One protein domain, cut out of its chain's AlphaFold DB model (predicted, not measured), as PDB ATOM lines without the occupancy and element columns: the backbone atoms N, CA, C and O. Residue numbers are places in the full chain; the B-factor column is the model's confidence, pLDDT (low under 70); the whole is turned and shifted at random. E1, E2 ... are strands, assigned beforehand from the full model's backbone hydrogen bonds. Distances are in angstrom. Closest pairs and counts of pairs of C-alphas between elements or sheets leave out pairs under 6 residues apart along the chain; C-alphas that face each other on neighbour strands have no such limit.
ATOM      1  N   SER A   2     187.345 209.375 232.035       43.31
ATOM      2  CA  SER A   2     186.442 209.549 230.896       43.31
ATOM      3  C   SER A   2     187.151 208.942 229.693       43.31
ATOM      4  O   SER A   2     188.283 209.313 229.395       43.31
ATOM      5  N   THR A   3     186.542 207.929 229.092       48.41
ATOM      6  CA  THR A   3     186.942 207.404 227.792       48.41
ATOM      7  C   THR A   3     186.717 208.515 226.775       48.41
ATOM      8  O   THR A   3     185.592 208.711 226.321       48.41
ATOM      9  N   GLU A   4     187.762 209.285 226.474       60.03
ATOM     10  CA  GLU A   4     187.788 210.125 225.281       60.03
ATOM     11  C   GLU A   4     187.653 209.186 224.082       60.03
ATOM     12  O   GLU A   4     188.597 208.505 223.682       60.03
ATOM     13  N   GLU A   5     186.430 209.075 223.572       64.62
ATOM     14  CA  GLU A   5     186.139 208.419 222.307       64.62
ATOM     15  C   GLU A   5     186.975 209.142 221.247       64.62
ATOM     16  O   GLU A   5     186.714 210.297 220.913       64.62
ATOM     17  N   GLN A   6     188.054 208.510 220.779       64.88
ATOM     18  CA  GLN A   6     188.879 209.094 219.729       64.88
ATOM     19  C   GLN A   6     188.059 209.118 218.438       64.88
ATOM     20  O   GLN A   6     187.872 208.101 217.770       64.88
ATOM     21  N   ILE A   7     187.532 210.294 218.108       73.44
ATOM     22  CA  ILE A   7     186.755 210.517 216.893       73.44
ATOM     23  C   ILE A   7     187.735 210.531 215.716       73.44
ATOM     24  O   ILE A   7     188.491 211.484 215.529       73.44
ATOM     25  N   TYR A   8     187.721 209.479 214.903       76.50
ATOM     26  CA  TYR A   8     188.501 209.422 213.667       76.50
ATOM     27  C   TYR A   8     187.718 210.048 212.515       76.50
ATOM     28  O   TYR A   8     186.562 209.707 212.262       76.50
ATOM     29  N   SER A   9     188.348 210.968 211.786       81.62
ATOM     30  CA  SER A   9     187.744 211.627 210.629       81.62
ATOM     31  C   SER A   9     188.740 211.757 209.480       81.62
ATOM     32  O   SER A   9     189.954 211.711 209.665       81.62
ATOM     33  N   TYR A  10     188.233 211.926 208.263       80.19
ATOM     34  CA  TYR A  10     189.066 212.208 207.099       80.19
ATOM     35  C   TYR A  10     189.047 213.698 206.781       80.19
ATOM     36  O   TYR A  10     188.072 214.416 207.035       80.19
ATOM     37  N   ARG A  11     190.144 214.171 206.198       81.38
ATOM     38  CA  ARG A  11     190.192 215.501 205.606       81.38
ATOM     39  C   ARG A  11     189.453 215.509 204.272       81.38
ATOM     40  O   ARG A  11     189.643 214.612 203.459       81.38
ATOM     41  N   VAL A  12     188.674 216.558 204.032       82.50
ATOM     42  CA  VAL A  12     188.039 216.828 202.738       82.50
ATOM     43  C   VAL A  12     188.677 218.072 202.148       82.50
ATOM     44  O   VAL A  12     188.664 219.120 202.795       82.50
ATOM     45  N   THR A  13     189.229 217.994 200.938       82.56
ATOM     46  CA  THR A  13     189.644 219.199 200.214       82.56
ATOM     47  C   THR A  13     188.559 219.632 199.243       82.56
ATOM     48  O   THR A  13     188.064 218.877 198.406       82.56
ATOM     49  N   ARG A  14     188.165 220.901 199.346       78.75
ATOM     50  CA  ARG A  14     187.224 221.529 198.423       78.75
ATOM     51  C   ARG A  14     187.917 222.678 197.707       78.75
ATOM     52  O   ARG A  14     188.546 223.537 198.324       78.75
ATOM     53  N   LYS A  15     187.749 222.728 196.384       76.31
ATOM     54  CA  LYS A  15     188.030 223.933 195.597       76.31
ATOM     55  C   LYS A  15     186.935 224.945 195.898       76.31
ATOM     56  O   LYS A  15     185.788 224.733 195.515       76.31
ATOM     57  N   VAL A  16     187.274 226.030 196.580       76.94
ATOM     58  CA  VAL A  16     186.351 227.150 196.758       76.94
ATOM     59  C   VAL A  16     186.779 228.311 195.873       76.94
ATOM     60  O   VAL A  16     187.963 228.639 195.740       76.94
ATOM     61  N   ARG A  17     185.796 228.944 195.237       70.25
ATOM     62  CA  ARG A  17     186.006 230.190 194.510       70.25
ATOM     63  C   ARG A  17     186.119 231.286 195.557       70.25
ATOM     64  O   ARG A  17     185.139 231.588 196.227       70.25
ATOM     65  N   THR A  18     187.318 231.820 195.751       67.19
ATOM     66  CA  THR A  18     187.513 232.894 196.736       67.19
ATOM     67  C   THR A  18     187.182 234.266 196.173       67.19
ATOM     68  O   THR A  18     187.077 235.216 196.941       67.19
ATOM     69  N   GLY A  19     186.922 234.348 194.862       58.81
ATOM     70  CA  GLY A  19     186.775 235.613 194.155       58.81
ATOM     71  C   GLY A  19     188.119 236.335 194.113       58.81
ATOM     72  O   GLY A  19     188.934 236.239 195.034       58.81
ATOM     73  N   HIS A  66     184.199 215.539 209.963       85.88
ATOM     74  CA  HIS A  66     183.285 215.363 211.097       85.88
ATOM     75  C   HIS A  66     182.520 216.650 211.441       85.88
ATOM     76  O   HIS A  66     181.295 216.663 211.413       85.88
ATOM     77  N   CYS A  67     183.227 217.747 211.738       85.94
ATOM     78  CA  CYS A  67     182.597 219.008 212.159       85.94
ATOM     79  C   CYS A  67     182.450 220.051 211.039       85.94
ATOM     80  O   CYS A  67     181.838 221.094 211.251       85.94
ATOM     81  N   GLY A  68     183.040 219.821 209.861       84.31
ATOM     82  CA  GLY A  68     182.973 220.743 208.723       84.31
ATOM     83  C   GLY A  68     183.858 221.988 208.828       84.31
ATOM     84  O   GLY A  68     183.886 222.775 207.885       84.31
ATOM     85  N   ASN A  69     184.595 222.175 209.929       88.00
ATOM     86  CA  ASN A  69     185.393 223.384 210.122       88.00
ATOM     87  C   ASN A  69     186.662 223.400 209.249       88.00
ATOM     88  O   ASN A  69     187.199 222.337 208.913       88.00
ATOM     89  N   GLU A  70     187.153 224.593 208.895       86.00
ATOM     90  CA  GLU A  70     188.410 224.744 208.148       86.00
ATOM     91  C   GLU A  70     189.593 224.258 208.998       86.00
ATOM     92  O   GLU A  70     189.743 224.619 210.165       86.00
ATOM     93  N   VAL A  71     190.445 223.420 208.409       87.44
ATOM     94  CA  VAL A  71     191.631 222.855 209.061       87.44
ATOM     95  C   VAL A  71     192.864 223.113 208.212       87.44
ATOM     96  O   VAL A  71     192.789 223.152 206.982       87.44
ATOM     97  N   ALA A  72     194.020 223.271 208.850       83.19
ATOM     98  CA  ALA A  72     195.274 223.444 208.132       83.19
ATOM     99  C   ALA A  72     195.652 222.162 207.374       83.19
ATOM    100  O   ALA A  72     195.438 221.040 207.833       83.19
ATOM    101  N   HIS A  73     196.297 222.302 206.216       78.25
ATOM    102  CA  HIS A  73     196.712 221.135 205.433       78.25
ATOM    103  C   HIS A  73     197.819 220.303 206.125       78.25
ATOM    104  O   HIS A  73     198.083 219.158 205.764       78.25
ATOM    105  N   THR A  74     198.488 220.829 207.140       80.56
ATOM    106  CA  THR A  74     199.507 220.090 207.902       80.56
ATOM    107  C   THR A  74     198.995 219.583 209.249       80.56
ATOM    108  O   THR A  74     199.687 218.798 209.892       80.56
ATOM    109  N   SER A  75     197.784 219.966 209.677       82.00
ATOM    110  CA  SER A  75     197.258 219.559 210.980       82.00
ATOM    111  C   SER A  75     196.764 218.114 210.956       82.00
ATOM    112  O   SER A  75     195.978 217.733 210.082       82.00
ATOM    113  N   ARG A  76     197.213 217.334 211.945       83.94
ATOM    114  CA  ARG A  76     196.737 215.969 212.218       83.94
ATOM    115  C   ARG A  76     195.486 215.940 213.091       83.94
ATOM    116  O   ARG A  76     194.787 214.953 213.085       83.94
ATOM    117  N   LEU A  77     195.176 217.026 213.792       87.12
ATOM    118  CA  LEU A  77     194.006 217.130 214.664       87.12
ATOM    119  C   LEU A  77     193.136 218.309 214.242       87.12
ATOM    120  O   LEU A  77     193.652 219.354 213.830       87.12
ATOM    121  N   CYS A  78     191.819 218.145 214.334       86.00
ATOM    122  CA  CYS A  78     190.898 219.256 214.149       86.00
ATOM    123  C   CYS A  78     190.936 220.168 215.389       86.00
ATOM    124  O   CYS A  78     190.673 219.685 216.488       86.00
ATOM    125  N   PRO A  79     191.182 221.485 215.253       85.12
ATOM    126  CA  PRO A  79     191.241 222.395 216.399       85.12
ATOM    127  C   PRO A  79     189.890 222.574 217.112       85.12
ATOM    128  O   PRO A  79     189.850 223.134 218.199       85.12
ATOM    129  N   THR A  80     188.784 222.133 216.505       87.75
ATOM    130  CA  THR A  80     187.427 222.334 217.035       87.75
ATOM    131  C   THR A  80     186.869 221.086 217.698       87.75
ATOM    132  O   THR A  80     186.438 221.152 218.841       87.75
ATOM    133  N   CYS A  81     186.878 219.948 217.002       86.06
ATOM    134  CA  CYS A  81     186.321 218.699 217.527       86.06
ATOM    135  C   CYS A  81     187.385 217.710 218.013       86.06
ATOM    136  O   CYS A  81     187.030 216.599 218.377       86.06
ATOM    137  N   GLN A  82     188.673 218.080 217.956       86.44
ATOM    138  CA  GLN A  82     189.816 217.233 218.330       86.44
ATOM    139  C   GLN A  82     189.845 215.862 217.637       86.44
ATOM    140  O   GLN A  82     190.560 214.960 218.057       86.44
ATOM    141  N   ALA A  83     189.102 215.719 216.537       84.19
ATOM    142  CA  ALA A  83     189.112 214.508 215.744       84.19
ATOM    143  C   ALA A  83     190.482 214.329 215.084       84.19
ATOM    144  O   ALA A  83     191.046 215.295 214.548       84.19
ATOM    145  N   ASP A  84     190.980 213.096 215.092       85.62
ATOM    146  CA  ASP A  84     192.195 212.728 214.373       85.62
ATOM    147  C   ASP A  84     191.884 212.749 212.868       85.62
ATOM    148  O   ASP A  84     190.873 212.204 212.412       85.62
ATOM    149  N   LEU A  85     192.697 213.472 212.103       83.88
ATOM    150  CA  LEU A  85     192.506 213.753 210.683       83.88
ATOM    151  C   LEU A  85     193.418 212.841 209.870       83.88
ATOM    152  O   LEU A  85     194.606 213.116 209.681       83.88
ATOM    153  N   ALA A  86     192.831 211.793 209.306       83.31
ATOM    154  CA  ALA A  86     193.484 210.992 208.288       83.31
ATOM    155  C   ALA A  86     193.618 211.786 206.966       83.31
ATOM    156  O   ALA A  86     192.787 212.663 206.672       83.31
ATOM    157  N   PRO A  87     194.647 211.494 206.143       75.44
ATOM    158  CA  PRO A  87     194.747 212.049 204.797       75.44
ATOM    159  C   PRO A  87     193.491 211.719 203.984       75.44
ATOM    160  O   PRO A  87     192.864 210.677 204.180       75.44
ATOM    161  N   GLU A  88     193.121 212.625 203.077       69.44
ATOM    162  CA  GLU A  88     191.936 212.451 202.239       69.44
ATOM    163  C   GLU A  88     192.025 211.122 201.476       69.44
ATOM    164  O   GLU A  88     193.071 210.846 200.869       69.44
ATOM    165  N   PRO A  89     190.970 210.284 201.497       69.62
ATOM    166  CA  PRO A  89     190.958 209.076 200.693       69.62
ATOM    167  C   PRO A  89     191.153 209.499 199.241       69.62
ATOM    168  O   PRO A  89     190.359 210.277 198.706       69.62
ATOM    169  N   ARG A  90     192.227 209.019 198.596       68.12
ATOM    170  CA  ARG A  90     192.378 209.190 197.148       68.12
ATOM    171  C   ARG A  90     191.094 208.655 196.540       68.12
ATOM    172  O   ARG A  90     190.849 207.454 196.620       68.12
ATOM    173  N   LYS A  91     190.277 209.532 195.950       62.78
ATOM    174  CA  LYS A  91     189.211 209.082 195.064       62.78
ATOM    175  C   LYS A  91     189.918 208.305 193.967       62.78
ATOM    176  O   LYS A  91     190.613 208.895 193.141       62.78
TER     177      LYS A  91
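AT A GLANCE: This is residues 2 to 19 and 66 to 91 of the 95 residues of an uncharacterized protein of Verrucomicrobiales bacterium (UniProt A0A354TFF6). This model has little regular structure: residues 2 to 19, with the long strand E1 as a part of them, make the longest axis, the short strand E2 pairs beside the first residues of E1, and a looping stretch with no named element, residues 66 to 83, lies to one side of E1. Residues 14 to 19 stick out at one end, and 14 to 17 of these belong to E1. The printed part has 44 residues with no named helix and two strands, E1 then E2, in a parallel sheet; the class is all strand, with 13 residues in named elements. The whole is loose, radius of gyration of the C-alphas 11.9 A, and only just elongated, spanning 45 by 23 by 16 A.

IN THESE COORDINATES: E1, residues 8 to 17, begins at C-alpha 8 (188.501, 209.422, 213.667) and is 28.4 A long. E2, residues 84 to 86, is 6.5 A long and ends at C-alpha 86 (193.484, 210.992, 208.288).

HOW THE PARTS SIT: E1 and E2 are parallel neighbours, their directions 64 degrees apart. C-alphas 10 and 86 face each other at 4.7 A. N 9 and O 84, 2.9 A, are within hydrogen-bond range.

THE WHOLE: The farthest C-alphas, of Ser 2 and Gly 19, are 45.0 A apart. Residues 20 to 65 are cut out, with 26.6 A between C-alphas 19 and 66. The pLDDT is under 70 at residues 2 to 6, 18 to 19 and 88 to 91.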